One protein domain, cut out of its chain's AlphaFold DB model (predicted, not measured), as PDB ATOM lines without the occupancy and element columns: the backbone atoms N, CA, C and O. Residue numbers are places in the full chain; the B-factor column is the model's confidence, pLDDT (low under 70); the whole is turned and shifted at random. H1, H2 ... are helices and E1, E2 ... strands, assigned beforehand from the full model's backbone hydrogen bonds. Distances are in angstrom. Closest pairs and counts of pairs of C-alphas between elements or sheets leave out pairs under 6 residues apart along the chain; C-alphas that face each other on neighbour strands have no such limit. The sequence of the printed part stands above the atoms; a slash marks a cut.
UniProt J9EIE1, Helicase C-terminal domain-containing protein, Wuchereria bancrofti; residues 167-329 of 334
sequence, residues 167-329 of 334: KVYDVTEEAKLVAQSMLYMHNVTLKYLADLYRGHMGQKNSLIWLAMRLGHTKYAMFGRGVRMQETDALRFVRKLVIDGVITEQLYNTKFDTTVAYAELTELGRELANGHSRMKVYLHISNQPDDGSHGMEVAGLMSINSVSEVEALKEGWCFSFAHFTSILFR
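What this domain is: This is residues 167 to 329 of the 334 residues of the protein "Helicase C-terminal domain-containing protein" of Wuchereria bancrofti (UniProt J9EIE1). Helices H1 and H4 cross in the middle, with H2 packed on H4 and H5 packed on H1; the base of the hairpin E2 and E3 closes one side of this core and the small strand pair E1 and E4 lies on another. H3 sits at the far side beyond H2, and the long helix H6 runs past the core to an end that sticks out, residues 323 to 329, of which 323 to 327 belong to H6. The printed part has 163 residues, with six named helices and four named strands in the order E1 H1 H2 H3 H4 E2 E3 H5 E4 H6; the class is mixed, helices and strands, and both two-stranded sheets are antiparallel. The whole is compact, with a radius of gyration of the C-alphas of 16.7 A and spans of 47 by 44 by 28 A.

Where its parts are: E1, residues 167 to 170, begins at C-alpha 167 (-46.359, -45.935, 34.439). H1 is residues 172 to 182, 15.2 A long, H2 residues 190 to 198 and H3 residues 206 to 213. H4, residues 230 to 242, is 18.1 A long and begins at C-alpha 230 (-46.211, -32.655, 24.148). E2, residues 246 to 252, and E3, residues 258 to 264, are each 19.5 A long. H5 is residues 266 to 272 and E4 residues 281 to 285. H6, residues 308 to 327, is 27.9 A long and ends at C-alpha 327 (-25.141, -60.331, 13.344).

How they stand to each other: E1 and E4 are antiparallel at 144 degrees, with N 169 and O 282 at 2.9 A, within hydrogen-bond range. H1 and H5 touch, about perpendicular at 73 degrees, the closest C-alphas being Gln 180 and Ala 272 at 4.5 A. H1 and H4 are close but not clearly touching, Ala 175 to Leu 240 at 7.3 A between C-alphas. H2 and H4 touch at a steep tilt of 55 degrees, opposite ways, with the C-alphas of Ala 194 and Ala 233 closest at 5.2 A. H3 is close to H2 but not clearly touching, the C-alphas of Leu 196 and Ala 211 being closest at 7.9 A. E2 and E3 form a hairpin, antiparallel at 151 degrees, with N 249 and O 261 at 2.8 A. The closest C-alphas of E1 and H6, Val 168 and Glu 308, are 6.6 A apart; H6 is apart from H1, H2, H3, H4 and H5. Every O i to N i+4 pair is within hydrogen-bond range in H1, H2, H3, H4 and H5, and 15 of 16 in H6.

The domain as a whole: The C-alphas farthest apart, those of Gly 291 and Phe 328, are 52.4 A apart. The printed part has no cut. The links H3 to H4 and E4 to H6 are long, of 16 and 22 residues. The mean pLDDT of the printed part is 79.7; residues 202 to 205, 287 to 304 and 312 to 329 are under 70.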
ATOM      1  N   LYS A 167     -45.847 -44.576  34.663       87.88
ATOM      2  CA  LYS A 167     -46.359 -45.935  34.439       87.88
ATOM      3  C   LYS A 167     -45.971 -46.413  33.046       87.88
ATOM      4  O   LYS A 167     -45.860 -45.598  32.129       87.88
ATOM      5  N   VAL A 168     -45.770 -47.720  32.895       89.81
ATOM      6  CA  VAL A 168     -45.481 -48.354  31.601       89.81
ATOM      7  C   VAL A 168     -46.775 -48.708  30.897       89.81
ATOM      8  O   VAL A 168     -47.676 -49.288  31.502       89.81
ATOM      9  N   TYR A 169     -46.833 -48.400  29.610       89.88
ATOM     10  CA  TYR A 169     -47.958 -48.705  28.742       89.88
ATOM     11  C   TYR A 169     -47.484 -49.479  27.512       89.88
ATOM     12  O   TYR A 169     -46.446 -49.139  26.936       89.88
ATOM     13  N   ASP A 170     -48.248 -50.497  27.113       91.88
ATOM     14  CA  ASP A 170     -48.092 -51.154  25.811       91.88
ATOM     15  C   ASP A 170     -48.733 -50.275  24.732       91.88
ATOM     16  O   ASP A 170     -49.949 -50.275  24.573       91.88
ATOM     17  N   VAL A 171     -47.911 -49.525  24.001       93.62
ATOM     18  CA  VAL A 171     -48.327 -48.611  22.926       93.62
ATOM     19  C   VAL A 171     -48.107 -49.225  21.538       93.62
ATOM     20  O   VAL A 171     -47.874 -48.520  20.553       93.62
ATOM     21  N   THR A 172     -48.116 -50.558  21.441       94.12
ATOM     22  CA  THR A 172     -47.851 -51.272  20.185       94.12
ATOM     23  C   THR A 172     -48.890 -50.965  19.110       94.12
ATOM     24  O   THR A 172     -48.532 -50.759  17.951       94.12
ATOM     25  N   GLU A 173     -50.174 -50.909  19.467       93.81
ATOM     26  CA  GLU A 173     -51.233 -50.604  18.497       93.81
ATOM     27  C   GLU A 173     -51.129 -49.158  18.005       93.81
ATOM     28  O   GLU A 173     -51.264 -48.880  16.817       93.81
ATOM     29  N   GLU A 174     -50.770 -48.231  18.885       94.94
ATOM     30  CA  GLU A 174     -50.499 -46.836  18.559       94.94
ATOM     31  C   GLU A 174     -49.312 -46.730  17.598       94.94
ATOM     32  O   GLU A 174     -49.382 -45.993  16.613       94.94
ATOM     33  N   ALA A 175     -48.240 -47.489  17.843       96.75
ATOM     34  CA  ALA A 175     -47.075 -47.553  16.965       96.75
ATOM     35  C   ALA A 175     -47.450 -48.072  15.569       96.75
ATOM     36  O   ALA A 175     -47.023 -47.494  14.566       96.75
ATOM     37  N   LYS A 176     -48.304 -49.102  15.492       96.81
ATOM     38  CA  LYS A 176     -48.850 -49.611  14.222       96.81
ATOM     39  C   LYS A 176     -49.665 -48.552  13.492       96.81
ATOM     40  O   LYS A 176     -49.458 -48.371  12.298       96.81
ATOM     41  N   LEU A 177     -50.543 -47.819  14.182       96.56
ATOM     42  CA  LEU A 177     -51.343 -46.754  13.567       96.56
ATOM     43  C   LEU A 177     -50.464 -45.631  12.999       96.56
ATOM     44  O   LEU A 177     -50.726 -45.148  11.893       96.56
ATOM     45  N   VAL A 178     -49.414 -45.229  13.725       97.56
ATOM     46  CA  VAL A 178     -48.423 -44.262  13.223       97.56
ATOM     47  C   VAL A 178     -47.738 -44.817  11.975       97.56
ATOM     48  O   VAL A 178     -47.720 -44.147  10.942       97.56
ATOM     49  N   ALA A 179     -47.241 -46.054  12.034       97.69
ATOM     50  CA  ALA A 179     -46.536 -46.677  10.920       97.69
ATOM     51  C   ALA A 179     -47.431 -46.852   9.675       97.69
ATOM     52  O   ALA A 179     -47.032 -46.495   8.572       97.69
ATOM     53  N   GLN A 180     -48.675 -47.304   9.838       97.50
ATOM     54  CA  GLN A 180     -49.662 -47.412   8.756       97.50
ATOM     55  C   GLN A 180     -49.939 -46.071   8.087       97.50
ATOM     56  O   GLN A 180     -50.003 -45.982   6.864       97.50
ATOM     57  N   SER A 181     -50.069 -45.014   8.887       96.81
ATOM     58  CA  SER A 181     -50.294 -43.668   8.366       96.81
ATOM     59  C   SER A 181     -49.078 -43.184   7.566       96.81
ATOM     60  O   SER A 181     -49.235 -42.600   6.495       96.81
ATOM     61  N   MET A 182     -47.861 -43.493   8.030       97.56
ATOM     62  CA  MET A 182     -46.610 -43.133   7.357       97.56
ATOM     63  C   MET A 182     -46.378 -43.845   6.014       97.56
ATOM     64  O   MET A 182     -45.609 -43.325   5.210       97.56
ATOM     65  N   LEU A 183     -47.058 -44.963   5.714       96.69
ATOM     66  CA  LEU A 183     -46.997 -45.600   4.383       96.69
ATOM     67  C   LEU A 183     -47.442 -44.655   3.254       96.69
ATOM     68  O   LEU A 183     -47.023 -44.825   2.110       96.69
ATOM     69  N   TYR A 184     -48.278 -43.670   3.586       95.00
ATOM     70  CA  TYR A 184     -48.913 -42.749   2.643       95.00
ATOM     71  C   TYR A 184     -48.570 -41.277   2.920       95.00
ATOM     72  O   TYR A 184     -49.218 -40.375   2.386       95.00
ATOM     73  N   MET A 185     -47.580 -41.015   3.777       94.31
ATOM     74  CA  MET A 185     -47.100 -39.668   4.086       94.31
ATOM     75  C   MET A 185     -45.713 -39.444   3.492       94.31
ATOM     76  O   MET A 185     -44.877 -40.343   3.451       94.31
ATOM     77  N   HIS A 186     -45.442 -38.203   3.098       90.75
ATOM     78  CA  HIS A 186     -44.132 -37.780   2.609       90.75
ATOM     79  C   HIS A 186     -43.704 -36.491   3.306       90.75
ATOM     80  O   HIS A 186     -44.548 -35.654   3.631       90.75
ATOM     81  N   ASN A 187     -42.391 -36.309   3.490       90.94
ATOM     82  CA  ASN A 187     -41.795 -35.096   4.063       90.94
ATOM     83  C   ASN A 187     -42.397 -34.700   5.425       90.94
ATOM     84  O   ASN A 187     -42.693 -33.530   5.678       90.94
ATOM     85  N   VAL A 188     -42.604 -35.681   6.308       94.62
ATOM     86  CA  VAL A 188     -43.123 -35.463   7.665       94.62
ATOM     87  C   VAL A 188     -41.981 -35.426   8.675       94.62
ATOM     88  O   VAL A 188     -41.030 -36.187   8.566       94.62
ATOM     89  N   THR A 189     -42.047 -34.534   9.662       95.44
ATOM     90  CA  THR A 189     -41.072 -34.480  10.766       95.44
ATOM     91  C   THR A 189     -41.624 -35.201  11.995       95.44
ATOM     92  O   THR A 189     -42.841 -35.324  12.145       95.44
ATOM     93  N   LEU A 190     -40.765 -35.615  12.934       96.38
ATOM     94  CA  LEU A 190     -41.230 -36.213  14.195       96.38
ATOM     95  C   LEU A 190     -42.168 -35.281  14.973       96.38
ATOM     96  O   LEU A 190     -43.178 -35.725  15.511       96.38
ATOM     97  N   LYS A 191     -41.879 -33.973  14.984       94.81
ATOM     98  CA  LYS A 191     -42.758 -32.975  15.612       94.81
ATOM     99  C   LYS A 191     -44.145 -32.968  14.974       94.81
ATOM    100  O   LYS A 191     -45.143 -32.947  15.686       94.81
ATOM    101  N   TYR A 192     -44.200 -33.017  13.643       95.00
ATOM    102  CA  TYR A 192     -45.459 -33.079  12.913       95.00
ATOM    103  C   TYR A 192     -46.242 -34.359  13.236       95.00
ATOM    104  O   TYR A 192     -47.443 -34.282  13.484       95.00
ATOM    105  N   LEU A 193     -45.569 -35.515  13.299       96.38
ATOM    106  CA  LEU A 193     -46.189 -36.790  13.680       96.38
ATOM    107  C   LEU A 193     -46.742 -36.759  15.112       96.38
ATOM    108  O   LEU A 193     -47.878 -37.176  15.328       96.38
ATOM    109  N   ALA A 194     -45.980 -36.225  16.072       95.62
ATOM    110  CA  ALA A 194     -46.419 -36.083  17.460       95.62
ATOM    111  C   ALA A 194     -47.650 -35.167  17.581       95.62
ATOM    112  O   ALA A 194     -48.616 -35.512  18.259       95.62
ATOM    113  N   ASP A 195     -47.654 -34.031  16.881       93.56
ATOM    114  CA  ASP A 195     -48.784 -33.095  16.884       93.56
ATOM    115  C   ASP A 195     -50.029 -33.688  16.213       93.56
ATOM    116  O   ASP A 195     -51.147 -33.499  16.700       93.56
ATOM    117  N   LEU A 196     -49.844 -34.440  15.120       94.19
ATOM    118  CA  LEU A 196     -50.928 -35.131  14.425       94.19
ATOM    119  C   LEU A 196     -51.534 -36.203  15.335       94.19
ATOM    120  O   LEU A 196     -52.752 -36.258  15.501       94.19
ATOM    121  N   TYR A 197     -50.685 -37.002  15.985       94.75
ATOM    122  CA  TYR A 197     -51.107 -38.016  16.944       94.75
ATOM    123  C   TYR A 197     -51.892 -37.404  18.109       94.75
ATOM    124  O   TYR A 197     -52.959 -37.898  18.464       94.75
ATOM    125  N   ARG A 198     -51.433 -36.275  18.660       92.56
ATOM    126  CA  ARG A 198     -52.153 -35.545  19.715       92.56
ATOM    127  C   ARG A 198     -53.435 -34.868  19.239       92.56
ATOM    128  O   ARG A 198     -54.222 -34.440  20.075       92.56
ATOM    129  N   GLY A 199     -53.622 -34.677  17.933       88.31
ATOM    130  CA  GLY A 199     -54.684 -33.823  17.392       88.31
ATOM    131  C   GLY A 199     -54.517 -32.336  17.741       88.31
ATOM    132  O   GLY A 199     -55.394 -31.530  17.447       88.31
ATOM    133  N   HIS A 200     -53.385 -31.963  18.344       82.06
ATOM    134  CA  HIS A 200     -53.046 -30.606  18.752       82.06
ATOM    135  C   HIS A 200     -51.976 -30.071  17.807       82.06
ATOM    136  O   HIS A 200     -50.784 -30.082  18.108       82.06
ATOM    137  N   MET A 201     -52.397 -29.613  16.634       71.44
ATOM    138  CA  MET A 201     -51.496 -28.943  15.699       71.44
ATOM    139  C   MET A 201     -51.491 -27.462  16.076       71.44
ATOM    140  O   MET A 201     -52.553 -26.849  16.071       71.44
ATOM    141  N   GLY A 202     -50.334 -26.941  16.509       62.03
ATOM    142  CA  GLY A 202     -50.202 -25.704  17.299       62.03
ATOM    143  C   GLY A 202     -51.035 -24.489  16.851       62.03
ATOM    144  O   GLY A 202     -51.464 -24.392  15.709       62.03
ATOM    145  N   GLN A 203     -51.192 -23.505  17.748       54.16
ATOM    146  CA  GLN A 203     -52.110 -22.347  17.636       54.16
ATOM    147  C   GLN A 203     -52.046 -21.529  16.324       54.16
ATOM    148  O   GLN A 203     -52.935 -20.727  16.042       54.16
ATOM    149  N   LYS A 204     -51.019 -21.713  15.490       55.59
ATOM    150  CA  LYS A 204     -50.988 -21.176  14.128       55.59
ATOM    151  C   LYS A 204     -51.823 -22.081  13.216       55.59
ATOM    152  O   LYS A 204     -51.313 -23.083  12.723       55.59
ATOM    153  N   ASN A 205     -53.049 -21.644  12.907       59.62
ATOM    154  CA  ASN A 205     -54.019 -22.240  11.964       59.62
ATOM    155  C   ASN A 205     -53.435 -22.843  10.663       59.62
ATOM    156  O   ASN A 205     -54.088 -23.660  10.025       59.62
ATOM    157  N   SER A 206     -52.216 -22.470  10.264       72.19
ATOM    158  CA  SER A 206     -51.489 -22.992   9.102       72.19
ATOM    159  C   SER A 206     -51.187 -24.503   9.156       72.19
ATOM    160  O   SER A 206     -51.364 -25.191   8.152       72.19
ATOM    161  N   LEU A 207     -50.773 -25.056  10.306       79.62
ATOM    162  CA  LEU A 207     -50.354 -26.470  10.392       79.62
ATOM    163  C   LEU A 207     -51.532 -27.446  10.306       79.62
ATOM    164  O   LEU A 207     -51.457 -28.433   9.574       79.62
ATOM    165  N   ILE A 208     -52.633 -27.148  11.001       83.50
ATOM    166  CA  ILE A 208     -53.858 -27.949  10.902       83.50
ATOM    167  C   ILE A 208     -54.448 -27.880   9.488       83.50
ATOM    168  O   ILE A 208     -54.837 -28.907   8.936       83.50
ATOM    169  N   TRP A 209     -54.427 -26.701   8.853       83.25
ATOM    170  CA  TRP A 209     -54.853 -26.541   7.463       83.25
ATOM    171  C   TRP A 209     -54.022 -27.385   6.501       83.25
ATOM    172  O   TRP A 209     -54.577 -28.039   5.618       83.25
ATOM    173  N   LEU A 210     -52.697 -27.406   6.678       87.12
ATOM    174  CA  LEU A 210     -51.814 -28.258   5.889       87.12
ATOM    175  C   LEU A 210     -52.164 -29.739   6.081       87.12
ATOM    176  O   LEU A 210     -52.312 -30.459   5.097       87.12
ATOM    177  N   ALA A 211     -52.365 -30.182   7.325       89.31
ATOM    178  CA  ALA A 211     -52.751 -31.559   7.621       89.31
ATOM    179  C   ALA A 211     -54.114 -31.943   7.020       89.31
ATOM    180  O   ALA A 211     -54.277 -33.057   6.529       89.31
ATOM    181  N   MET A 212     -55.090 -31.031   7.007       89.25
ATOM    182  CA  MET A 212     -56.381 -31.236   6.341       89.25
ATOM    183  C   MET A 212     -56.229 -31.324   4.821       89.25
ATOM    184  O   MET A 212     -56.758 -32.248   4.207       89.25
ATOM    185  N   ARG A 213     -55.467 -30.405   4.216       90.81
ATOM    186  CA  ARG A 213     -55.223 -30.367   2.767       90.81
ATOM    187  C   ARG A 213     -54.501 -31.616   2.267       90.81
ATOM    188  O   ARG A 213     -54.839 -32.116   1.200       90.81
ATOM    189  N   LEU A 214     -53.528 -32.111   3.030       92.00
ATOM    190  CA  LEU A 214     -52.818 -33.357   2.733       92.00
ATOM    191  C   LEU A 214     -53.643 -34.611   3.085       92.00
ATOM    192  O   LEU A 214     -53.212 -35.724   2.817       92.00
ATOM    193  N   GLY A 215     -54.822 -34.455   3.697       93.12
ATOM    194  CA  GLY A 215     -55.673 -35.570   4.119       93.12
ATOM    195  C   GLY A 215     -55.170 -36.321   5.354       93.12
ATOM    196  O   GLY A 215     -55.783 -37.306   5.749       93.12
ATOM    197  N   HIS A 216     -54.107 -35.847   6.007       94.75
ATOM    198  CA  HIS A 216     -53.471 -36.520   7.141       94.75
ATOM    199  C   HIS A 216     -54.364 -36.596   8.390       94.75
ATOM    200  O   HIS A 216     -54.229 -37.510   9.194       94.75
ATOM    201  N   THR A 217     -55.318 -35.673   8.529       92.94
ATOM    202  CA  THR A 217     -56.329 -35.696   9.605       92.94
ATOM    203  C   THR A 217     -57.354 -36.829   9.465       92.94
ATOM    204  O   THR A 217     -58.111 -37.075  10.397       92.94
ATOM    205  N   LYS A 218     -57.393 -37.526   8.317       93.19
ATOM    206  CA  LYS A 218     -58.301 -38.659   8.074       93.19
ATOM    207  C   LYS A 218     -57.735 -39.999   8.546       93.19
ATOM    208  O   LYS A 218     -58.478 -40.975   8.592       93.19
ATOM    209  N   TYR A 219     -56.438 -40.074   8.851       95.00
ATOM    210  CA  TYR A 219     -55.821 -41.316   9.311       95.00
ATOM    211  C   TYR A 219     -56.201 -41.632  10.757       95.00
ATOM    212  O   TYR A 219     -56.348 -40.735  11.586       95.00
ATOM    213  N   ALA A 220     -56.289 -42.925  11.079       93.56
ATOM    214  CA  ALA A 220     -56.738 -43.416  12.382       93.56
ATOM    215  C   ALA A 220     -55.851 -42.983  13.566       93.56
ATOM    216  O   ALA A 220     -56.320 -42.977  14.701       93.56
ATOM    217  N   MET A 221     -54.591 -42.598  13.325       93.94
ATOM    218  CA  MET A 221     -53.706 -42.069  14.369       93.94
ATOM    219  C   MET A 221     -54.094 -40.659  14.847       93.94
ATOM    220  O   MET A 221     -53.693 -40.260  15.939       93.94
ATOM    221  N   PHE A 222     -54.818 -39.881  14.032       93.75
ATOM    222  CA  PHE A 222     -55.090 -38.476  14.322       93.75
ATOM    223  C   PHE A 222     -55.922 -38.324  15.600       93.75
ATOM    224  O   PHE A 222     -56.985 -38.926  15.739       93.75
ATOM    225  N   GLY A 223     -55.437 -37.519  16.546       90.56
ATOM    226  CA  GLY A 223     -56.136 -37.257  17.809       90.56
ATOM    227  C   GLY A 223     -56.178 -38.428  18.797       90.56
ATOM    228  O   GLY A 223     -56.719 -38.265  19.890       90.56
ATOM    229  N   ARG A 224     -55.583 -39.588  18.483       92.19
ATOM    230  CA  ARG A 224     -55.499 -40.726  19.416       92.19
ATOM    231  C   ARG A 224     -54.770 -40.346  20.701       92.19
ATOM    232  O   ARG A 224     -55.202 -40.750  21.769       92.19
ATOM    233  N   GLY A 225     -53.733 -39.516  20.601       89.38
ATOM    234  CA  GLY A 225     -52.900 -38.994  21.686       89.38
ATOM    235  C   GLY A 225     -53.419 -37.740  22.386       89.38
ATOM    236  O   GLY A 225     -52.619 -37.040  22.997       89.38
ATOM    237  N   VAL A 226     -54.708 -37.395  22.279       86.81
ATOM    238  CA  VAL A 226     -55.256 -36.099  22.744       86.81
ATOM    239  C   VAL A 226     -54.963 -35.762  24.211       86.81
ATOM    240  O   VAL A 226     -54.834 -34.591  24.551       86.81
ATOM    241  N   ARG A 227     -54.803 -36.771  25.074       79.94
ATOM    242  CA  ARG A 227     -54.481 -36.599  26.503       79.94
ATOM    243  C   ARG A 227     -52.993 -36.746  26.837       79.94
ATOM    244  O   ARG A 227     -52.638 -36.671  28.006       79.94
ATOM    245  N   MET A 228     -52.123 -36.960  25.846       86.81
ATOM    246  CA  MET A 228     -50.677 -36.956  26.069       86.81
ATOM    247  C   MET A 228     -50.145 -35.525  26.111       86.81
ATOM    248  O   MET A 228     -50.541 -34.671  25.307       86.81
ATOM    249  N   GLN A 229     -49.181 -35.294  27.001       88.81
ATOM    250  CA  GLN A 229     -48.358 -34.092  26.966       88.81
ATOM    251  C   GLN A 229     -47.524 -34.034  25.686       88.81
ATOM    252  O   GLN A 229     -47.263 -35.049  25.039       88.81
ATOM    253  N   GLU A 230     -47.079 -32.831  25.319       90.44
ATOM    254  CA  GLU A 230     -46.211 -32.655  24.148       90.44
ATOM    255  C   GLU A 230     -44.925 -33.465  24.277       90.44
ATOM    256  O   GLU A 230     -44.502 -34.127  23.331       90.44
ATOM    257  N   THR A 231     -44.343 -33.436  25.472       91.88
ATOM    258  CA  THR A 231     -43.131 -34.163  25.832       91.88
ATOM    259  C   THR A 231     -43.310 -35.667  25.663       91.88
ATOM    260  O   THR A 231     -42.472 -36.303  25.032       91.88
ATOM    261  N   ASP A 232     -44.418 -36.233  26.143       92.75
ATOM    262  CA  ASP A 232     -44.685 -37.670  26.042       92.75
ATOM    263  C   ASP A 232     -45.019 -38.114  24.613       92.75
ATOM    264  O   ASP A 232     -44.552 -39.163  24.176       92.75
ATOM    265  N   ALA A 233     -45.735 -37.298  23.832       94.38
ATOM    266  CA  ALA A 233     -45.975 -37.601  22.420       94.38
ATOM    267  C   ALA A 233     -44.694 -37.519  21.576       94.38
ATOM    268  O   ALA A 233     -44.494 -38.331  20.672       94.38
ATOM    269  N   LEU A 234     -43.806 -36.565  21.877       96.06
ATOM    270  CA  LEU A 234     -42.483 -36.503  21.263       96.06
ATOM    271  C   LEU A 234     -41.637 -37.716  21.658       96.06
ATOM    272  O   LEU A 234     -41.026 -38.332  20.788       96.06
ATOM    273  N   ARG A 235     -41.642 -38.104  22.938       95.94
ATOM    274  CA  ARG A 235     -40.974 -39.321  23.419       95.94
ATOM    275  C   ARG A 235     -41.507 -40.572  22.738       95.94
ATOM    276  O   ARG A 235     -40.713 -41.424  22.365       95.94
ATOM    277  N   PHE A 236     -42.814 -40.658  22.506       96.75
ATOM    278  CA  PHE A 236     -43.425 -41.759  21.770       96.75
ATOM    279  C   PHE A 236     -42.872 -41.878  20.343       96.75
ATOM    280  O   PHE A 236     -42.337 -42.921  19.981       96.75
ATOM    281  N   VAL A 237     -42.921 -40.813  19.536       97.75
ATOM    282  CA  VAL A 237     -42.416 -40.890  18.150       97.75
ATOM    283  C   VAL A 237     -40.895 -41.062  18.090       97.75
ATOM    284  O   VAL A 237     -40.391 -41.745  17.205       97.75
ATOM    285  N   ARG A 238     -40.147 -40.507  19.053       97.56
ATOM    286  CA  ARG A 238     -38.695 -40.720  19.171       97.56
ATOM    287  C   ARG A 238     -38.360 -42.140  19.621       97.56
ATOM    288  O   ARG A 238     -37.353 -42.678  19.175       97.56
ATOM    289  N   LYS A 239     -39.212 -42.780  20.430       96.38
ATOM    290  CA  LYS A 239     -39.098 -44.205  20.771       96.38
ATOM    291  C   LYS A 239     -39.184 -45.071  19.521       96.38
ATOM    292  O   LYS A 239     -38.382 -45.982  19.392       96.38
ATOM    293  N   LEU A 240     -40.054 -44.734  18.565       98.00
ATOM    294  CA  LEU A 240     -40.114 -45.430  17.273       98.00
ATOM    295  C   LEU A 240     -38.829 -45.265  16.446       98.00
ATOM    296  O   LEU A 240     -38.495 -46.155  15.669       98.00
ATOM    297  N   VAL A 241     -38.089 -44.166  16.624       97.06
ATOM    298  CA  VAL A 241     -36.752 -44.006  16.024       97.06
ATOM    299  C   VAL A 241     -35.717 -44.876  16.735       97.06
ATOM    300  O   VAL A 241     -34.973 -45.599  16.081       97.06
ATOM    301  N   ILE A 242     -35.689 -44.843  18.071       95.31
ATOM    302  CA  ILE A 242     -34.774 -45.655  18.893       95.31
ATOM    303  C   ILE A 242     -34.985 -47.155  18.635       95.31
ATOM    304  O   ILE A 242     -34.020 -47.908  18.549       95.31
ATOM    305  N   ASP A 243     -36.238 -47.572  18.467       94.50
ATOM    306  CA  ASP A 243     -36.634 -48.955  18.201       94.50
ATOM    307  C   ASP A 243     -36.439 -49.368  16.736       94.50
ATOM    308  O   ASP A 243     -36.701 -50.511  16.374       94.50
ATOM    309  N   GLY A 244     -36.003 -48.450  15.871       95.56
ATOM    310  CA  GLY A 244     -35.741 -48.738  14.467       95.56
ATOM    311  C   GLY A 244     -36.995 -48.946  13.619       95.56
ATOM    312  O   GLY A 244     -36.880 -49.479  12.522       95.56
ATOM    313  N   VAL A 245     -38.180 -48.530  14.075       97.12
ATOM    314  CA  VAL A 245     -39.422 -48.480  13.271       97.12
ATOM    315  C   VAL A 245     -39.368 -47.304  12.289       97.12
ATOM    316  O   VAL A 245     -39.792 -47.410  11.137       97.12
ATOM    317  N   ILE A 246     -38.823 -46.177  12.744       97.75
ATOM    318  CA  ILE A 246     -38.651 -44.947  11.973       97.75
ATOM    319  C   ILE A 246     -37.155 -44.652  11.842       97.75
ATOM    320  O   ILE A 246     -36.391 -44.831  12.784       97.75
ATOM    321  N   THR A 247     -36.739 -44.152  10.686       95.81
ATOM    322  CA  THR A 247     -35.449 -43.479  10.510       95.81
ATOM    323  C   THR A 247     -35.679 -42.018  10.141       95.81
ATOM    324  O   THR A 247     -36.750 -41.652   9.660       95.81
ATOM    325  N   GLU A 248     -34.690 -41.163  10.374       94.69
ATOM    326  CA  GLU A 248     -34.737 -39.760   9.978       94.69
ATOM    327  C   GLU A 248     -33.686 -39.483   8.908       94.69
ATOM    328  O   GLU A 248     -32.490 -39.599   9.168       94.69
ATOM    329  N   GLN A 249     -34.130 -39.063   7.728       93.12
ATOM    330  CA  GLN A 249     -33.260 -38.616   6.648       93.12
ATOM    331  C   GLN A 249     -33.006 -37.112   6.761       93.12
ATOM    332  O   GLN A 249     -33.938 -36.318   6.947       93.12
ATOM    333  N   LEU A 250     -31.737 -36.709   6.663       92.31
ATOM    334  CA  LEU A 250     -31.330 -35.312   6.771       92.31
ATOM    335  C   LEU A 250     -31.350 -34.625   5.405       92.31
ATOM    336  O   LEU A 250     -30.693 -35.049   4.458       92.31
ATOM    337  N   TYR A 251     -32.054 -33.498   5.325       88.88
ATOM    338  CA  TYR A 251     -32.131 -32.675   4.123       88.88
ATOM    339  C   TYR A 251     -31.645 -31.263   4.414       88.88
ATOM    340  O   TYR A 251     -32.170 -30.564   5.285       88.88
ATOM    341  N   ASN A 252     -30.660 -30.813   3.642       85.25
ATOM    342  CA  ASN A 252     -30.214 -29.427   3.678       85.25
ATOM    343  C   ASN A 252     -31.151 -28.573   2.827       85.25
ATOM    344  O   ASN A 252     -31.313 -28.780   1.625       85.25
ATOM    345  N   THR A 253     -31.790 -27.602   3.466       81.75
ATOM    346  CA  THR A 253     -32.604 -26.605   2.774       81.75
ATOM    347  C   THR A 253     -31.711 -25.601   2.045       81.75
ATOM    348  O   THR A 253     -30.528 -25.453   2.346       81.75
ATOM    349  N   LYS A 254     -32.303 -24.832   1.123       78.19
ATOM    350  CA  LYS A 254     -31.609 -23.756   0.393       78.19
ATOM    351  C   LYS A 254     -31.022 -22.658   1.299       78.19
ATOM    352  O   LYS A 254     -30.198 -21.884   0.832       78.19
ATOM    353  N   PHE A 255     -31.443 -22.591   2.564       78.19
ATOM    354  CA  PHE A 255     -30.991 -21.610   3.559       78.19
ATOM    355  C   PHE A 255     -29.995 -22.204   4.574       78.19
ATOM    356  O   PHE A 255     -29.930 -21.736   5.706       78.19
ATOM    357  N   ASP A 256     -29.294 -23.286   4.213       74.81
ATOM    358  CA  ASP A 256     -28.331 -24.026   5.058       74.81
ATOM    359  C   ASP A 256     -28.889 -24.501   6.418       74.81
ATOM    360  O   ASP A 256     -28.177 -24.877   7.350       74.81
ATOM    361  N   THR A 257     -30.216 -24.535   6.533       82.25
ATOM    362  CA  THR A 257     -30.901 -25.171   7.657       82.25
ATOM    363  C   THR A 257     -31.109 -26.638   7.320       82.25
ATOM    364  O   THR A 257     -31.551 -26.959   6.214       82.25
ATOM    365  N   THR A 258     -30.821 -27.529   8.262       86.19
ATOM    366  CA  THR A 258     -31.034 -28.969   8.093       86.19
ATOM    367  C   THR A 258     -32.363 -29.372   8.713       86.19
ATOM    368  O   THR A 258     -32.635 -29.051   9.869       86.19
ATOM    369  N   VAL A 259     -33.187 -30.072   7.936       90.31
ATOM    370  CA  VAL A 259     -34.464 -30.637   8.375       90.31
ATOM    371  C   VAL A 259     -34.349 -32.155   8.363       90.31
ATOM    372  O   VAL A 259     -33.807 -32.723   7.419       90.31
ATOM    373  N   ALA A 260     -34.850 -32.798   9.413       94.00
ATOM    374  CA  ALA A 260     -34.928 -34.248   9.520       94.00
ATOM    375  C   ALA A 260     -36.354 -34.704   9.173       94.00
ATOM    376  O   ALA A 260     -37.306 -34.332   9.868       94.00
ATOM    377  N   TYR A 261     -36.504 -35.472   8.091       96.19
ATOM    378  CA  TYR A 261     -37.781 -36.084   7.720       96.19
ATOM    379  C   TYR A 261     -37.799 -37.553   8.126       96.19
ATOM    380  O   TYR A 261     -36.843 -38.284   7.897       96.19
ATOM    381  N   ALA A 262     -38.901 -37.962   8.740       97.31
ATOM    382  CA  ALA A 262     -39.138 -39.314   9.199       97.31
ATOM    383  C   ALA A 262     -39.585 -40.211   8.037       97.31
ATOM    384  O   ALA A 262     -40.495 -39.862   7.282       97.31
ATOM    385  N   GLU A 263     -38.985 -41.393   7.952       97.12
ATOM    386  CA  GLU A 263     -39.299 -42.444   6.990       97.12
ATOM    387  C   GLU A 263     -39.431 -43.790   7.706       97.12
ATOM    388  O   GLU A 263     -38.795 -44.025   8.734       97.12
ATOM    389  N   LEU A 264     -40.248 -44.694   7.164       97.50
ATOM    390  CA  LEU A 264     -40.320 -46.059   7.682       97.50
ATOM    391  C   LEU A 264     -39.098 -46.861   7.253       97.50
ATOM    392  O   LEU A 264     -38.759 -46.912   6.068       97.50
ATOM    393  N   THR A 265     -38.505 -47.550   8.219       96.81
ATOM    394  CA  THR A 265     -37.555 -48.633   7.959       96.81
ATOM    395  C   THR A 265     -38.294 -49.876   7.453       96.81
ATOM    396  O   THR A 265     -39.528 -49.909   7.405       96.81
ATOM    397  N   GLU A 266     -37.555 -50.937   7.122       96.19
ATOM    398  CA  GLU A 266     -38.166 -52.230   6.800       96.19
ATOM    399  C   GLU A 266     -38.999 -52.775   7.970       96.19
ATOM    400  O   GLU A 266     -40.163 -53.127   7.789       96.19
ATOM    401  N   LEU A 267     -38.461 -52.714   9.194       95.69
ATOM    402  CA  LEU A 267     -39.184 -53.095  10.409       95.69
ATOM    403  C   LEU A 267     -40.466 -52.268  10.590       95.69
ATOM    404  O   LEU A 267     -41.507 -52.804  10.969       95.69
ATOM    405  N   GLY A 268     -40.418 -50.968  10.282       97.00
ATOM    406  CA  GLY A 268     -41.596 -50.109  10.325       97.00
ATOM    407  C   GLY A 268     -42.666 -50.488   9.304       97.00
ATOM    408  O   GLY A 268     -43.856 -50.450   9.624       97.00
ATOM    409  N   ARG A 269     -42.273 -50.910   8.096       97.38
ATOM    410  CA  ARG A 269     -43.208 -51.416   7.076       97.38
ATOM    411  C   ARG A 269     -43.811 -52.760   7.481       97.38
ATOM    412  O   ARG A 269     -45.017 -52.949   7.332       97.38
ATOM    413  N   GLU A 270     -43.015 -53.672   8.033       96.81
ATOM    414  CA  GLU A 270     -43.509 -54.942   8.577       96.81
ATOM    415  C   GLU A 270     -44.502 -54.718   9.725       96.81
ATOM    416  O   GLU A 270     -45.540 -55.380   9.781       96.81
ATOM    417  N   LEU A 271     -44.224 -53.762  10.617       95.62
ATOM    418  CA  LEU A 271     -45.136 -53.368  11.690       95.62
ATOM    419  C   LEU A 271     -46.443 -52.795  11.132       95.62
ATOM    420  O   LEU A 271     -47.519 -53.213  11.558       95.62
ATOM    421  N   ALA A 272     -46.360 -51.895  10.149       95.50
ATOM    422  CA  ALA A 272     -47.528 -51.295   9.513       95.50
ATOM    423  C   ALA A 272     -48.448 -52.344   8.862       95.50
ATOM    424  O   ALA A 272     -49.671 -52.274   8.992       95.50
ATOM    425  N   ASN A 273     -47.857 -53.349   8.213       94.50
ATOM    426  CA  ASN A 273     -48.583 -54.435   7.552       94.50
ATOM    427  C   ASN A 273     -49.049 -55.544   8.516       94.50
ATOM    428  O   ASN A 273     -49.697 -56.494   8.086       94.50
ATOM    429  N   GLY A 274     -48.729 -55.449   9.811       91.25
ATOM    430  CA  GLY A 274     -49.084 -56.463  10.809       91.25
ATOM    431  C   GLY A 274     -48.251 -57.748  10.728       91.25
ATOM    432  O   GLY A 274     -48.627 -58.757  11.322       91.25
ATOM    433  N   HIS A 275     -47.126 -57.724  10.012       90.81
ATOM    434  CA  HIS A 275     -46.199 -58.854   9.895       90.81
ATOM    435  C   HIS A 275     -45.165 -58.891  11.028       90.81
ATOM    436  O   HIS A 275     -44.622 -59.953  11.327       90.81
ATOM    437  N   SER A 276     -44.918 -57.759  11.695       88.94
ATOM    438  CA  SER A 276     -44.039 -57.703  12.865       88.94
ATOM    439  C   SER A 276     -44.784 -58.027  14.162       88.94
ATOM    440  O   SER A 276     -45.895 -57.553  14.405       88.94
ATOM    441  N   ARG A 277     -44.131 -58.803  15.035       88.06
ATOM    442  CA  ARG A 277     -44.571 -59.080  16.417       88.06
ATOM    443  C   ARG A 277     -43.932 -58.140  17.444       88.06
ATOM    444  O   ARG A 277     -43.997 -58.416  18.639       88.06
ATOM    445  N   MET A 278     -43.279 -57.075  16.982       89.31
ATOM    446  CA  MET A 278     -42.636 -56.095  17.848       89.31
ATOM    447  C   MET A 278     -43.620 -55.520  18.867       89.31
ATOM    448  O   MET A 278     -44.749 -55.169  18.522       89.31
ATOM    449  N   LYS A 279     -43.148 -55.388  20.106       90.50
ATOM    450  CA  LYS A 279     -43.838 -54.685  21.182       90.50
ATOM    451  C   LYS A 279     -43.180 -53.340  21.437       90.50
ATOM    452  O   LYS A 279     -41.954 -53.252  21.480       90.50
ATOM    453  N   VAL A 280     -43.993 -52.307  21.627       91.38
ATOM    454  CA  VAL A 280     -43.526 -50.953  21.928       91.38
ATOM    455  C   VAL A 280     -44.052 -50.543  23.293       91.38
ATOM    456  O   VAL A 280     -45.252 -50.396  23.496       91.38
ATOM    457  N   TYR A 281     -43.127 -50.327  24.225       92.38
ATOM    458  CA  TYR A 281     -43.428 -49.912  25.588       92.38
ATOM    459  C   TYR A 281     -42.989 -48.474  25.828       92.38
ATOM    460  O   TYR A 281     -41.861 -48.094  25.492       92.38
ATOM    461  N   LEU A 282     -43.861 -47.680  26.449       92.25
ATOM    462  CA  LEU A 282     -43.580 -46.288  26.783       92.25
ATOM    463  C   LEU A 282     -43.929 -45.997  28.241       92.25
ATOM    464  O   LEU A 282     -45.024 -46.300  28.708       92.25
ATOM    465  N   HIS A 283     -42.993 -45.367  28.947       91.12
ATOM    466  CA  HIS A 283     -43.257 -44.804  30.266       91.12
ATOM    467  C   HIS A 283     -43.890 -43.428  30.098       91.12
ATOM    468  O   HIS A 283     -43.259 -42.558  29.496       91.12
ATOM    469  N   ILE A 284     -45.092 -43.225  30.627       89.56
ATOM    470  CA  ILE A 284     -45.855 -41.974  30.512       89.56
ATOM    471  C   ILE A 284     -46.082 -41.405  31.913       89.56
ATOM    472  O   ILE A 284     -46.288 -42.170  32.862       89.56
ATOM    473  N   SER A 285     -46.004 -40.078  32.045       84.62
ATOM    474  CA  SER A 285     -46.249 -39.400  33.320       84.62
ATOM    475  C   SER A 285     -47.684 -39.645  33.793       84.62
ATOM    476  O   SER A 285     -48.632 -39.517  33.023       84.62
ATOM    477  N   ASN A 286     -47.845 -39.988  35.070       76.81
ATOM    478  CA  ASN A 286     -49.137 -40.128  35.742       76.81
ATOM    479  C   ASN A 286     -49.459 -38.917  36.638       76.81
ATOM    480  O   ASN A 286     -50.383 -38.967  37.448       76.81
ATOM    481  N   GLN A 287     -48.672 -37.841  36.544       63.78
ATOM    482  CA  GLN A 287     -48.950 -36.596  37.256       63.78
ATOM    483  C   GLN A 287     -50.124 -35.882  36.562       63.78
ATOM    484  O   GLN A 287     -50.064 -35.701  35.342       63.78
ATOM    485  N   PRO A 288     -51.187 -35.488  37.288       50.47
ATOM    486  CA  PRO A 288     -52.195 -34.603  36.723       50.47
ATOM    487  C   PRO A 288     -51.518 -33.289  36.325       50.47
ATOM    488  O   PRO A 288     -50.684 -32.775  37.068       50.47
ATOM    489  N   ASP A 289     -51.867 -32.755  35.155       49.09
ATOM    490  CA  ASP A 289     -51.502 -31.379  34.815       49.09
ATOM    491  C   ASP A 289     -51.955 -30.454  35.948       49.09
ATOM    492  O   ASP A 289     -53.053 -30.656  36.478       49.09
ATOM    493  N   ASP A 290     -51.158 -29.424  36.251       42.66
ATOM    494  CA  ASP A 290     -51.375 -28.368  37.263       42.66
ATOM    495  C   ASP A 290     -52.655 -27.509  37.034       42.66
ATOM    496  O   ASP A 290     -52.730 -26.327  37.364       42.66
ATOM    497  N   GLY A 291     -53.712 -28.087  36.464       46.53
ATOM    498  CA  GLY A 291     -55.000 -27.449  36.214       46.53
ATOM    499  C   GLY A 291     -56.125 -28.363  35.710       46.53
ATOM    500  O   GLY A 291     -57.193 -27.841  35.399       46.53
ATOM    501  N   SER A 292     -55.961 -29.693  35.626       39.16
ATOM    502  CA  SER A 292     -57.059 -30.589  35.215       39.16
ATOM    503  C   SER A 292     -57.345 -31.656  36.271       39.16
ATOM    504  O   SER A 292     -56.442 -32.306  36.788       39.16
ATOM    505  N   HIS A 293     -58.623 -31.779  36.650       38.41
ATOM    506  CA  HIS A 293     -59.089 -32.708  37.677       38.41
ATOM    507  C   HIS A 293     -58.569 -34.127  37.427       38.41
ATOM    508  O   HIS A 293     -58.726 -34.676  36.337       38.41
ATOM    509  N   GLY A 294     -57.948 -34.685  38.471       39.78
ATOM    510  CA  GLY A 294     -57.245 -35.956  38.456       39.78
ATOM    511  C   GLY A 294     -58.084 -37.095  37.894       39.78
ATOM    512  O   GLY A 294     -59.092 -37.495  38.471       39.78
ATOM    513  N   MET A 295     -57.620 -37.645  36.778       42.31
ATOM    514  CA  MET A 295     -58.023 -38.955  36.295       42.31
ATOM    515  C   MET A 295     -56.822 -39.587  35.597       42.31
ATOM    516  O   MET A 295     -56.144 -38.920  34.816       42.31
ATOM    517  N   GLU A 296     -56.529 -40.847  35.921       49.44
ATOM    518  CA  GLU A 296     -55.360 -41.560  35.399       49.44
ATOM    519  C   GLU A 296     -55.337 -41.559  33.866       49.44
ATOM    520  O   GLU A 296     -56.347 -41.845  33.216       49.44
ATOM    521  N   VAL A 297     -54.157 -41.310  33.285       48.62
ATOM    522  CA  VAL A 297     -53.907 -41.397  31.831       48.62
ATOM    523  C   VAL A 297     -54.323 -42.776  31.281       48.62
ATOM    524  O   VAL A 297     -54.823 -42.875  30.159       48.62
ATOM    525  N   ALA A 298     -54.216 -43.818  32.117       42.59
ATOM    526  CA  ALA A 298     -54.602 -45.202  31.841       42.59
ATOM    527  C   ALA A 298     -56.100 -45.427  31.586       42.59
ATOM    528  O   ALA A 298     -56.463 -46.368  30.891       42.59
ATOM    529  N   GLY A 299     -56.989 -44.597  32.140       42.56
ATOM    530  CA  GLY A 299     -58.430 -44.864  32.089       42.56
ATOM    531  C   GLY A 299     -59.103 -44.534  30.753       42.56
ATOM    532  O   GLY A 299     -60.281 -44.834  30.583       42.56
ATOM    533  N   LEU A 300     -58.404 -43.868  29.824       44.25
ATOM    534  CA  LEU A 300     -59.042 -43.226  28.663       44.25
ATOM    535  C   LEU A 300     -58.294 -43.306  27.343       44.25
ATOM    536  O   LEU A 300     -58.899 -43.071  26.297       44.25
ATOM    537  N   MET A 301     -57.010 -43.639  27.363       50.31
ATOM    538  CA  MET A 301     -56.406 -44.242  26.188       50.31
ATOM    539  C   MET A 301     -56.786 -45.718  26.264       50.31
ATOM    540  O   MET A 301     -56.703 -46.298  27.339       50.31
ATOM    541  N   SER A 302     -57.252 -46.341  25.186       56.16
ATOM    542  CA  SER A 302     -57.535 -47.787  25.152       56.16
ATOM    543  C   SER A 302     -56.229 -48.607  25.193       56.16
ATOM    544  O   SER A 302     -56.006 -49.454  24.334       56.16
ATOM    545  N   ILE A 303     -55.327 -48.255  26.108       60.84
ATOM    546  CA  ILE A 303     -53.933 -48.653  26.214       60.84
ATOM    547  C   ILE A 303     -53.769 -49.188  27.627       60.84
ATOM    548  O   ILE A 303     -53.946 -48.464  28.608       60.84
ATOM    549  N   ASN A 304     -53.444 -50.467  27.731       67.62
ATOM    550  CA  ASN A 304     -53.317 -51.114  29.024       67.62
ATOM    551  C   ASN A 304     -51.964 -50.759  29.644       67.62
ATOM    552  O   ASN A 304     -50.919 -50.858  28.992       67.62
ATOM    553  N   SER A 305     -51.974 -50.361  30.918       73.62
ATOM    554  CA  SER A 305     -50.744 -50.345  31.701       73.62
ATOM    555  C   SER A 305     -50.264 -51.778  31.899       73.62
ATOM    556  O   SER A 305     -51.071 -52.652  32.220       73.62
ATOM    557  N   VAL A 306     -48.966 -52.003  31.763       75.88
ATOM    558  CA  VAL A 306     -48.339 -53.317  31.950       75.88
ATOM    559  C   VAL A 306     -47.360 -53.274  33.115       75.88
ATOM    560  O   VAL A 306     -46.877 -52.205  33.498       75.88
ATOM    561  N   SER A 307     -47.057 -54.436  33.694       77.75
ATOM    562  CA  SER A 307     -45.997 -54.503  34.702       77.75
ATOM    563  C   SER A 307     -44.621 -54.304  34.050       77.75
ATOM    564  O   SER A 307     -44.383 -54.767  32.935       77.75
ATOM    565  N   GLU A 308     -43.683 -53.652  34.747       71.81
ATOM    566  CA  GLU A 308     -42.311 -53.476  34.237       71.81
ATOM    567  C   GLU A 308     -41.636 -54.818  33.928       71.81
ATOM    568  O   GLU A 308     -40.920 -54.949  32.938       71.81
ATOM    569  N   VAL A 309     -41.900 -55.840  34.747       70.19
ATOM    570  CA  VAL A 309     -41.338 -57.185  34.574       70.19
ATOM    571  C   VAL A 309     -41.831 -57.838  33.283       70.19
ATOM    572  O   VAL A 309     -41.055 -58.490  32.590       70.19
ATOM    573  N   GLU A 310     -43.108 -57.675  32.953       71.44
ATOM    574  CA  GLU A 310     -43.700 -58.178  31.712       71.44
ATOM    575  C   GLU A 310     -43.133 -57.443  30.494       71.44
ATOM    576  O   GLU A 310     -42.613 -58.088  29.584       71.44
ATOM    577  N   ALA A 311     -43.098 -56.107  30.539       70.06
ATOM    578  CA  ALA A 311     -42.517 -55.289  29.478       70.06
ATOM    579  C   ALA A 311     -41.039 -55.637  29.215       70.06
ATOM    580  O   ALA A 311     -40.617 -55.752  28.063       70.06
ATOM    581  N   LEU A 312     -40.249 -55.853  30.275       68.62
ATOM    582  CA  LEU A 312     -38.846 -56.258  30.164       68.62
ATOM    583  C   LEU A 312     -38.692 -57.666  29.587       68.62
ATOM    584  O   LEU A 312     -37.844 -57.857  28.720       68.62
ATOM    585  N   LYS A 313     -39.500 -58.641  30.025       64.00
ATOM    586  CA  LYS A 313     -39.455 -60.019  29.502       64.00
ATOM    587  C   LYS A 313     -39.760 -60.062  28.007       64.00
ATOM    588  O   LYS A 313     -39.032 -60.704  27.252       64.00
ATOM    589  N   GLU A 314     -40.802 -59.361  27.578       68.62
ATOM    590  CA  GLU A 314     -41.189 -59.321  26.167       68.62
ATOM    591  C   GLU A 314     -40.201 -58.512  25.318       68.62
ATOM    592  O   GLU A 314     -39.827 -58.942  24.225       68.62
ATOM    593  N   GLY A 315     -39.706 -57.385  25.843       58.16
ATOM    594  CA  GLY A 315     -38.684 -56.567  25.190       58.16
ATOM    595  C   GLY A 315     -37.349 -57.297  25.010       58.16
ATOM    596  O   GLY A 315     -36.759 -57.242  23.930       58.16
ATOM    597  N   TRP A 316     -36.893 -58.044  26.024       48.84
ATOM    598  CA  TRP A 316     -35.696 -58.892  25.940       48.84
ATOM    599  C   TRP A 316     -35.846 -60.007  24.904       48.84
ATOM    600  O   TRP A 316     -34.917 -60.265  24.138       48.84
ATOM    601  N   CYS A 317     -37.024 -60.633  24.832       39.34
ATOM    602  CA  CYS A 317     -37.301 -61.691  23.864       39.34
ATOM    603  C   CYS A 317     -37.190 -61.189  22.410       39.34
ATOM    604  O   CYS A 317     -36.740 -61.928  21.534       39.34
ATOM    605  N   PHE A 318     -37.548 -59.924  22.157       40.03
ATOM    606  CA  PHE A 318     -37.427 -59.294  20.840       40.03
ATOM    607  C   PHE A 318     -36.011 -58.765  20.554       40.03
ATOM    608  O   PHE A 318     -35.498 -58.957  19.453       40.03
ATOM    609  N   SER A 319     -35.345 -58.152  21.542       40.75
ATOM    610  CA  SER A 319     -33.971 -57.646  21.396       40.75
ATOM    611  C   SER A 319     -32.979 -58.767  21.062       40.75
ATOM    612  O   SER A 319     -32.162 -58.593  20.160       40.75
ATOM    613  N   PHE A 320     -33.114 -59.949  21.682       27.33
ATOM    614  CA  PHE A 320     -32.281 -61.120  21.374       27.33
ATOM    615  C   PHE A 320     -32.499 -61.625  19.936       27.33
ATOM    616  O   PHE A 320     -31.530 -61.888  19.228       27.33
ATOM    617  N   ALA A 321     -33.752 -61.672  19.462       28.55
ATOM    618  CA  ALA A 321     -34.079 -62.054  18.084       28.55
ATOM    619  C   ALA A 321     -33.543 -61.042  17.047       28.55
ATOM    620  O   ALA A 321     -33.039 -61.432  15.988       28.55
ATOM    621  N   HIS A 322     -33.595 -59.743  17.361       28.77
ATOM    622  CA  HIS A 322     -33.105 -58.683  16.479       28.77
ATOM    623  C   HIS A 322     -31.567 -58.622  16.439       28.77
ATOM    624  O   HIS A 322     -30.995 -58.543  15.351       28.77
ATOM    625  N   PHE A 323     -30.885 -58.779  17.584       27.88
ATOM    626  CA  PHE A 323     -29.419 -58.870  17.649       27.88
ATOM    627  C   PHE A 323     -28.880 -60.069  16.862       27.88
ATOM    628  O   PHE A 323     -27.905 -59.923  16.125       27.88
ATOM    629  N   THR A 324     -29.546 -61.229  16.928       28.17
ATOM    630  CA  THR A 324     -29.190 -62.366  16.067       28.17
ATOM    631  C   THR A 324     -29.416 -62.053  14.584       28.17
ATOM    632  O   THR A 324     -28.572 -62.376  13.760       28.17
ATOM    633  N   SER A 325     -30.486 -61.350  14.206       29.50
ATOM    634  CA  SER A 325     -30.741 -61.035  12.789       29.50
ATOM    635  C   SER A 325     -29.772 -60.013  12.174       29.50
ATOM    636  O   SER A 325     -29.534 -60.054  10.969       29.50
ATOM    637  N   ILE A 326     -29.198 -59.120  12.989       32.47
ATOM    638  CA  ILE A 326     -28.212 -58.119  12.551       32.47
ATOM    639  C   ILE A 326     -26.808 -58.736  12.462       32.47
ATOM    640  O   ILE A 326     -26.072 -58.414  11.535       32.47
ATOM    641  N   LEU A 327     -26.447 -59.655  13.366       27.94
ATOM    642  CA  LEU A 327     -25.141 -60.331  13.344       27.94
ATOM    643  C   LEU A 327     -25.059 -61.488  12.331       27.94
ATOM    644  O   LEU A 327     -23.968 -61.786  11.860       27.94
ATOM    645  N   PHE A 328     -26.181 -62.118  11.964       28.23
ATOM    646  CA  PHE A 328     -26.208 -63.261  11.034       28.23
ATOM    647  C   PHE A 328     -26.664 -62.913   9.602       28.23
ATOM    648  O   PHE A 328     -26.935 -63.818   8.821       28.23
ATOM    649  N   ARG A 329     -26.757 -61.627   9.227       30.94
ATOM    650  CA  ARG A 329     -27.007 -61.219   7.825       30.94
ATOM    651  C   ARG A 329     -25.740 -60.982   6.995       30.94
ATOM    652  O   ARG A 329     -25.855 -60.740   5.798       30.94
TER     653      ARG A 329